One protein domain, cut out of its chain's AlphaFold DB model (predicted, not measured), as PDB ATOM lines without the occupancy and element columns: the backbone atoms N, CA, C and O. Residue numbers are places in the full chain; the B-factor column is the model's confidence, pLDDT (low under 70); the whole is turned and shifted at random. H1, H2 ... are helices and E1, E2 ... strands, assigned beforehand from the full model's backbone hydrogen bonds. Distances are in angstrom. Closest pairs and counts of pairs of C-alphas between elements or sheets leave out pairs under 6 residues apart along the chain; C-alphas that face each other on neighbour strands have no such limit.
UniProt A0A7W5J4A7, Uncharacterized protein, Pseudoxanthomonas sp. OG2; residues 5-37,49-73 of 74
ATOM      1  N   THR A   5     133.688 209.555 259.457       60.09
ATOM      2  CA  THR A   5     134.990 209.623 258.775       60.09
ATOM      3  C   THR A   5     135.243 210.953 258.064       60.09
ATOM      4  O   THR A   5     136.334 211.511 258.175       60.09
ATOM      5  N   LYS A   6     134.245 211.529 257.380       58.34
ATOM      6  CA  LYS A   6     134.453 212.748 256.574       58.34
ATOM      7  C   LYS A   6     134.728 213.982 257.438       58.34
ATOM      8  O   LYS A   6     135.569 214.802 257.085       58.34
ATOM      9  N   HIS A   7     134.044 214.099 258.576       60.41
ATOM     10  CA  HIS A   7     134.253 215.202 259.513       60.41
ATOM     11  C   HIS A   7     135.593 215.074 260.253       60.41
ATOM     12  O   HIS A   7     136.238 216.081 260.537       60.41
ATOM     13  N   SER A   8     136.042 213.843 260.535       62.53
ATOM     14  CA  SER A   8     137.361 213.611 261.138       62.53
ATOM     15  C   SER A   8     138.506 214.049 260.216       62.53
ATOM     16  O   SER A   8     139.394 214.768 260.664       62.53
ATOM     17  N   TRP A   9     138.407 213.760 258.913       67.75
ATOM     18  CA  TRP A   9     139.451 214.060 257.928       67.75
ATOM     19  C   TRP A   9     139.689 215.563 257.712       67.75
ATOM     20  O   TRP A   9     140.829 216.018 257.686       67.75
ATOM     21  N   TRP A  10     138.625 216.369 257.609       74.25
ATOM     22  CA  TRP A  10     138.769 217.827 257.478       74.25
ATOM     23  C   TRP A  10     139.370 218.474 258.723       74.25
ATOM     24  O   TRP A  10     140.125 219.439 258.630       74.25
ATOM     25  N   ARG A  11     139.046 217.926 259.892       67.00
ATOM     26  CA  ARG A  11     139.563 218.395 261.174       67.00
ATOM     27  C   ARG A  11     141.042 218.033 261.338       67.00
ATOM     28  O   ARG A  11     141.808 218.851 261.836       67.00
ATOM     29  N   GLU A  12     141.451 216.864 260.845       63.06
ATOM     30  CA  GLU A  12     142.860 216.470 260.738       63.06
ATOM     31  C   GLU A  12     143.645 217.391 259.796       63.06
ATOM     32  O   GLU A  12     144.693 217.914 260.169       63.06
ATOM     33  N   LEU A  13     143.103 217.679 258.611       70.25
ATOM     34  CA  LEU A  13     143.720 218.602 257.652       70.25
ATOM     35  C   LEU A  13     143.839 220.036 258.181       70.25
ATOM     36  O   LEU A  13     144.878 220.670 258.000       70.25
ATOM     37  N   GLY A  14     142.795 220.546 258.840       69.06
ATOM     38  CA  GLY A  14     142.810 221.878 259.450       69.06
ATOM     39  C   GLY A  14     143.845 221.998 260.568       69.06
ATOM     40  O   GLY A  14     144.511 223.017 260.701       69.06
ATOM     41  N   ALA A  15     144.045 220.930 261.330       65.94
ATOM     42  CA  ALA A  15     145.044 220.894 262.383       65.94
ATOM     43  C   ALA A  15     146.478 220.825 261.846       65.94
ATOM     44  O   ALA A  15     147.345 221.540 262.344       65.94
ATOM     45  N   VAL A  16     146.726 220.033 260.798       64.25
ATOM     46  CA  VAL A  16     148.038 219.987 260.134       64.25
ATOM     47  C   VAL A  16     148.391 221.346 259.521       64.25
ATOM     48  O   VAL A  16     149.522 221.803 259.678       64.25
ATOM     49  N   SER A  17     147.438 222.030 258.874       63.28
ATOM     50  CA  SER A  17     147.687 223.354 258.277       63.28
ATOM     51  C   SER A  17     147.925 224.451 259.321       63.28
ATOM     52  O   SER A  17     148.685 225.383 259.065       63.28
ATOM     53  N   GLN A  18     147.343 224.313 260.516       63.41
ATOM     54  CA  GLN A  18     147.573 225.194 261.665       63.41
ATOM     55  C   GLN A  18     148.819 224.816 262.488       63.41
ATOM     56  O   GLN A  18     149.125 225.480 263.477       63.41
ATOM     57  N   GLY A  19     149.557 223.769 262.094       65.44
ATOM     58  CA  GLY A  19     150.771 223.322 262.785       65.44
ATOM     59  C   GLY A  19     150.514 222.606 264.115       65.44
ATOM     60  O   GLY A  19     151.405 222.548 264.963       65.44
ATOM     61  N   MET A  20     149.308 222.074 264.319       69.19
ATOM     62  CA  MET A  20     148.959 221.295 265.504       69.19
ATOM     63  C   MET A  20     149.520 219.872 265.403       69.19
ATOM     64  O   MET A  20     149.515 219.247 264.341       69.19
ATOM     65  N   LEU A  21     150.023 219.360 266.526       67.25
ATOM     66  CA  LEU A  21     150.611 218.025 266.611       67.25
ATOM     67  C   LEU A  21     149.526 216.986 266.894       67.25
ATOM     68  O   LEU A  21     148.564 217.261 267.606       67.25
ATOM     69  N   PHE A  22     149.711 215.779 266.372       67.12
ATOM     70  CA  PHE A  22     148.845 214.637 266.647       67.12
ATOM     71  C   PHE A  22     149.617 213.571 267.413       67.12
ATOM     72  O   PHE A  22     150.703 213.173 266.990       67.12
ATOM     73  N   LEU A  23     149.043 213.093 268.515       64.00
ATOM     74  CA  LEU A  23     149.480 211.875 269.193       64.00
ATOM     75  C   LEU A  23     148.280 210.937 269.299       64.00
ATOM     76  O   LEU A  23     147.217 211.345 269.756       64.00
ATOM     77  N   ASP A  24     148.464 209.694 268.854       58.97
ATOM     78  CA  ASP A  24     147.489 208.606 269.006       58.97
ATOM     79  C   ASP A  24     146.068 208.926 268.485       58.97
ATOM     80  O   ASP A  24     145.061 208.574 269.086       58.97
ATOM     81  N   GLY A  25     145.968 209.659 267.367       65.12
ATOM     82  CA  GLY A  25     144.680 210.026 266.752       65.12
ATOM     83  C   GLY A  25     143.972 211.238 267.376       65.12
ATOM     84  O   GLY A  25     142.892 211.617 266.920       65.12
ATOM     85  N   HIS A  26     144.579 211.896 268.364       61.03
ATOM     86  CA  HIS A  26     144.039 213.098 268.999       61.03
ATOM     87  C   HIS A  26     144.873 214.342 268.667       61.03
ATOM     88  O   HIS A  26     146.103 214.285 268.586       61.03
ATOM     89  N   ILE A  27     144.199 215.485 268.483       62.72
ATOM     90  CA  ILE A  27     144.853 216.792 268.334       62.72
ATOM     91  C   ILE A  27     145.489 217.136 269.682       62.72
ATOM     92  O   ILE A  27     144.790 217.478 270.638       62.72
ATOM     93  N   ALA A  28     146.813 217.057 269.762       61.25
ATOM     94  CA  ALA A  28     147.576 217.568 270.884       61.25
ATOM     95  C   ALA A  28     147.606 219.097 270.760       61.25
ATOM     96  O   ALA A  28     148.490 219.675 270.122       61.25
ATOM     97  N   SER A  29     146.588 219.755 271.327       57.19
ATOM     98  CA  SER A  29     146.566 221.213 271.413       57.19
ATOM     99  C   SER A  29     147.809 221.676 272.171       57.19
ATOM    100  O   SER A  29     148.061 221.279 273.312       57.19
ATOM    101  N   THR A  30     148.608 222.520 271.527       57.38
ATOM    102  CA  THR A  30     149.830 223.080 272.113       57.38
ATOM    103  C   THR A  30     149.525 223.989 273.307       57.38
ATOM    104  O   THR A  30     150.407 224.214 274.133       57.38
ATOM    105  N   GLU A  31     148.278 224.455 273.444       54.59
ATOM    106  CA  GLU A  31     147.783 225.208 274.600       54.59
ATOM    107  C   GLU A  31     147.642 224.316 275.837       54.59
ATOM    108  O   GLU A  31     148.088 224.711 276.912       54.59
ATOM    109  N   ALA A  32     147.158 223.076 275.683       52.53
ATOM    110  CA  ALA A  32     147.113 222.095 276.774       52.53
ATOM    111  C   ALA A  32     148.526 221.701 277.245       52.53
ATOM    112  O   ALA A  32     148.755 221.476 278.432       52.53
ATOM    113  N   LEU A  33     149.501 221.707 276.329       51.53
ATOM    114  CA  LEU A  33     150.914 221.500 276.656       51.53
ATOM    115  C   LEU A  33     151.542 222.672 277.433       51.53
ATOM    116  O   LEU A  33     152.605 222.495 278.024       51.53
ATOM    117  N   ARG A  34     150.929 223.865 277.406       51.91
ATOM    118  CA  ARG A  34     151.369 225.043 278.177       51.91
ATOM    119  C   ARG A  34     150.703 225.139 279.546       51.91
ATOM    120  O   ARG A  34     151.290 225.704 280.456       51.91
ATOM    121  N   THR A  35     149.506 224.581 279.721       50.12
ATOM    122  CA  THR A  35     148.836 224.546 281.035       50.12
ATOM    123  C   THR A  35     149.401 223.456 281.957       50.12
ATOM    124  O   THR A  35     149.203 223.509 283.165       50.12
ATOM    125  N   GLY A  36     150.148 222.494 281.404       45.38
ATOM    126  CA  GLY A  36     150.846 221.427 282.129       45.38
ATOM    127  C   GLY A  36     152.255 221.780 282.627       45.38
ATOM    128  O   GLY A  36     153.061 220.873 282.820       45.38
ATOM    129  N   ASP A  37     152.576 223.058 282.858       48.78
ATOM    130  CA  ASP A  37     153.871 223.533 283.401       48.78
ATOM    131  C   ASP A  37     154.120 223.123 284.883       48.78
ATOM    132  O   ASP A  37     154.883 223.759 285.608       48.78
ATOM    133  N   PRO A  49     179.331 220.372 272.319       68.75
ATOM    134  CA  PRO A  49     179.405 221.041 271.016       68.75
ATOM    135  C   PRO A  49     179.936 220.118 269.902       68.75
ATOM    136  O   PRO A  49     179.416 220.120 268.786       68.75
ATOM    137  N   GLY A  50     180.857 219.202 270.224       71.62
ATOM    138  CA  GLY A  50     181.399 218.226 269.267       71.62
ATOM    139  C   GLY A  50     180.410 217.152 268.777       71.62
ATOM    140  O   GLY A  50     180.669 216.485 267.771       71.62
ATOM    141  N   ARG A  51     179.252 216.967 269.437       74.06
ATOM    142  CA  ARG A  51     178.226 216.001 268.990       74.06
ATOM    143  C   ARG A  51     177.552 216.471 267.700       74.06
ATOM    144  O   ARG A  51     177.240 215.639 266.848       74.06
ATOM    145  N   HIS A  52     177.368 217.783 267.546       81.62
ATOM    146  CA  HIS A  52     176.762 218.375 266.357       81.62
ATOM    147  C   HIS A  52     177.672 218.219 265.134       81.62
ATOM    148  O   HIS A  52     177.248 217.686 264.111       81.62
ATOM    149  N   GLU A  53     178.958 218.547 265.269       82.19
ATOM    150  CA  GLU A  53     179.941 218.380 264.191       82.19
ATOM    151  C   GLU A  53     180.093 216.923 263.744       82.19
ATOM    152  O   GLU A  53     180.277 216.627 262.562       82.19
ATOM    153  N   ARG A  54     180.027 215.977 264.688       83.69
ATOM    154  CA  ARG A  54     180.048 214.546 264.362       83.69
ATOM    155  C   ARG A  54     178.789 214.134 263.598       83.69
ATOM    156  O   ARG A  54     178.901 213.399 262.620       83.69
ATOM    157  N   ALA A  55     177.617 214.619 264.006       86.38
ATOM    158  CA  ALA A  55     176.359 214.342 263.315       86.38
ATOM    159  C   ALA A  55     176.358 214.902 261.884       86.38
ATOM    160  O   ALA A  55     175.991 214.185 260.953       86.38
ATOM    161  N   LEU A  56     176.850 216.131 261.692       90.69
ATOM    162  CA  LEU A  56     176.997 216.735 260.366       90.69
ATOM    163  C   LEU A  56     177.940 215.921 259.475       90.69
ATOM    164  O   LEU A  56     177.597 215.619 258.334       90.69
ATOM    165  N   ARG A  57     179.093 215.483 259.996       90.56
ATOM    166  CA  ARG A  57     180.029 214.623 259.246       90.56
ATOM    167  C   ARG A  57     179.378 213.323 258.774       90.56
ATOM    168  O   ARG A  57     179.530 212.956 257.609       90.56
ATOM    169  N   VAL A  58     178.627 212.650 259.647       92.19
ATOM    170  CA  VAL A  58     177.912 211.410 259.298       92.19
ATOM    171  C   VAL A  58     176.833 211.674 258.244       92.19
ATOM    172  O   VAL A  58     176.738 210.927 257.270       92.19
ATOM    173  N   LEU A  59     176.063 212.755 258.393       94.00
ATOM    174  CA  LEU A  59     175.029 213.145 257.435       94.00
ATOM    175  C   LEU A  59     175.620 213.439 256.049       94.00
ATOM    176  O   LEU A  59     175.112 212.943 255.043       94.00
ATOM    177  N   HIS A  60     176.716 214.198 255.985       92.31
ATOM    178  CA  HIS A  60     177.395 214.505 254.726       92.31
ATOM    179  C   HIS A  60     177.983 213.254 254.064       92.31
ATOM    180  O   HIS A  60     177.849 213.091 252.850       92.31
ATOM    181  N   ALA A  61     178.587 212.349 254.840       92.00
ATOM    182  CA  ALA A  61     179.096 211.081 254.323       92.00
ATOM    183  C   ALA A  61     177.972 210.209 253.740       92.00
ATOM    184  O   ALA A  61     178.128 209.646 252.655       92.00
ATOM    185  N   ARG A  62     176.820 210.142 254.419       91.44
ATOM    186  CA  ARG A  62     175.635 209.424 253.933       91.44
ATOM    187  C   ARG A  62     175.101 210.028 252.633       91.44
ATOM    188  O   ARG A  62     174.963 209.302 251.654       91.44
ATOM    189  N   ARG A  63     174.909 211.350 252.592       90.00
ATOM    190  CA  ARG A  63     174.435 212.064 251.395       90.00
ATOM    191  C   ARG A  63     175.355 211.838 250.191       90.00
ATOM    192  O   ARG A  63     174.870 211.643 249.083       90.00
ATOM    193  N   ARG A  64     176.680 211.838 250.390       88.25
ATOM    194  CA  ARG A  64     177.638 211.543 249.309       88.25
ATOM    195  C   ARG A  64     177.452 210.134 248.754       88.25
ATOM    196  O   ARG A  64     177.387 209.988 247.543       88.25
ATOM    197  N   ARG A  65     177.314 209.122 249.618       83.94
ATOM    198  CA  ARG A  65     177.086 207.731 249.189       83.94
ATOM    199  C   ARG A  65     175.783 207.569 248.415       83.94
ATOM    200  O   ARG A  65     175.773 206.865 247.417       83.94
ATOM    201  N   GLU A  66     174.718 208.236 248.850       88.19
ATOM    202  CA  GLU A  66     173.428 208.226 248.154       88.19
ATOM    203  C   GLU A  66     173.544 208.862 246.760       88.19
ATOM    204  O   GLU A  66     173.120 208.254 245.782       88.19
ATOM    205  N   MET A  67     174.203 210.022 246.631       89.81
ATOM    206  CA  MET A  67     174.456 210.631 245.316       89.81
ATOM    207  C   MET A  67     175.323 209.743 244.416       89.81
ATOM    208  O   MET A  67     175.033 209.618 243.230       89.81
ATOM    209  N   THR A  68     176.359 209.100 244.965       84.88
ATOM    210  CA  THR A  68     177.188 208.155 244.207       84.88
ATOM    211  C   THR A  68     176.370 206.954 243.744       84.88
ATOM    212  O   THR A  68     176.437 206.604 242.571       84.88
ATOM    213  N   ALA A  69     175.558 206.356 244.618       80.19
ATOM    214  CA  ALA A  69     174.690 205.242 244.254       80.19
ATOM    215  C   ALA A  69     173.734 205.633 243.122       80.19
ATOM    216  O   ALA A  69     173.667 204.931 242.124       80.19
ATOM    217  N   LEU A  70     173.075 206.790 243.223       80.38
ATOM    218  CA  LEU A  70     172.192 207.295 242.168       80.38
ATOM    219  C   LEU A  70     172.936 207.581 240.854       80.38
ATOM    220  O   LEU A  70     172.371 207.386 239.785       80.38
ATOM    221  N   SER A  71     174.203 208.002 240.916       74.31
ATOM    222  CA  SER A  71     175.013 208.260 239.717       74.31
ATOM    223  C   SER A  71     175.465 206.994 238.984       74.31
ATOM    224  O   SER A  71     175.739 207.067 237.793       74.31
ATOM    225  N   LEU A  72     175.534 205.847 239.672       75.38
ATOM    226  CA  LEU A  72     175.926 204.559 239.086       75.38
ATOM    227  C   LEU A  72     174.813 203.907 238.255       75.38
ATOM    228  O   LEU A  72     175.087 202.993 237.487       75.38
ATOM    229  N   PHE A  73     173.569 204.361 238.415       69.00
ATOM    230  CA  PHE A  73     172.411 203.867 237.667       69.00
ATOM    231  C   PHE A  73     171.999 204.810 236.519       69.00
ATOM    232  O   PHE A  73     170.855 204.750 236.072       69.00
TER     233      PHE A  73
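AT A GLANCE: This is residues 5 to 37 and 49 to 73 of the 74 residues of an uncharacterized protein of Pseudoxanthomonas sp. OG2 (UniProt A0A7W5J4A7). A small hairpin of two short strands, E1 and E2, sits in the middle of a thin piece, with H1 at one end, loosely packed on the hairpin through residues 11 to 16, and the short H2 at the other. Across a wide empty gap stands the long helix H3, a separate piece. The printed part has 58 residues, mostly helix, in the order H1, E1, E2, H2, H3; the sheet, E1 - E2, is antiparallel. The whole is extended, with a radius of gyration of the C-alphas of 20.1 A and a flat outline of 48 by 37 by 18 A.

IN THESE COORDINATES: Find C-alpha 21 at (150.611, 218.025, 266.611), where E1 begins; it covers residues 21 to 23, and E2 follows at residues 26 to 28. Look before them for H1, residues 5 to 17, 18.7 A long from C-alpha 5 at (134.990, 209.623, 258.775). After them comes H2, residues 32 to 35. H3, residues 49 to 72, runs 36.1 A to C-alpha 72 at (175.926, 204.559, 239.086).

HOW THE PARTS SIT: Look across the hairpin E1 and E2: N 28 and O 21 are 2.8 A apart, and N 26 and O 23 3.0 A, both within hydrogen-bond range. The closest C-alphas of H1 and E2, those of Ala 15 and Ile 27, are 7.2 A apart. H1 and H2 are apart. H3 stands free and is apart from H1, E1, E2 and H2. Every O i to N i+4 pair is within range in H1, and 19 of 20 in H3; H2 is too short for one.

THE WHOLE: The C-alphas of Thr 35 and Leu 72, the two farthest apart, are 53.8 A from each other. Residues 38 to 48 are not printed, and C-alphas 37 and 49 are 28.5 A apart across this cut. The links printed whole are tight. Mean pLDDT of the printed part is 71.0; look for values under 70 at residues 14 to 37, among others.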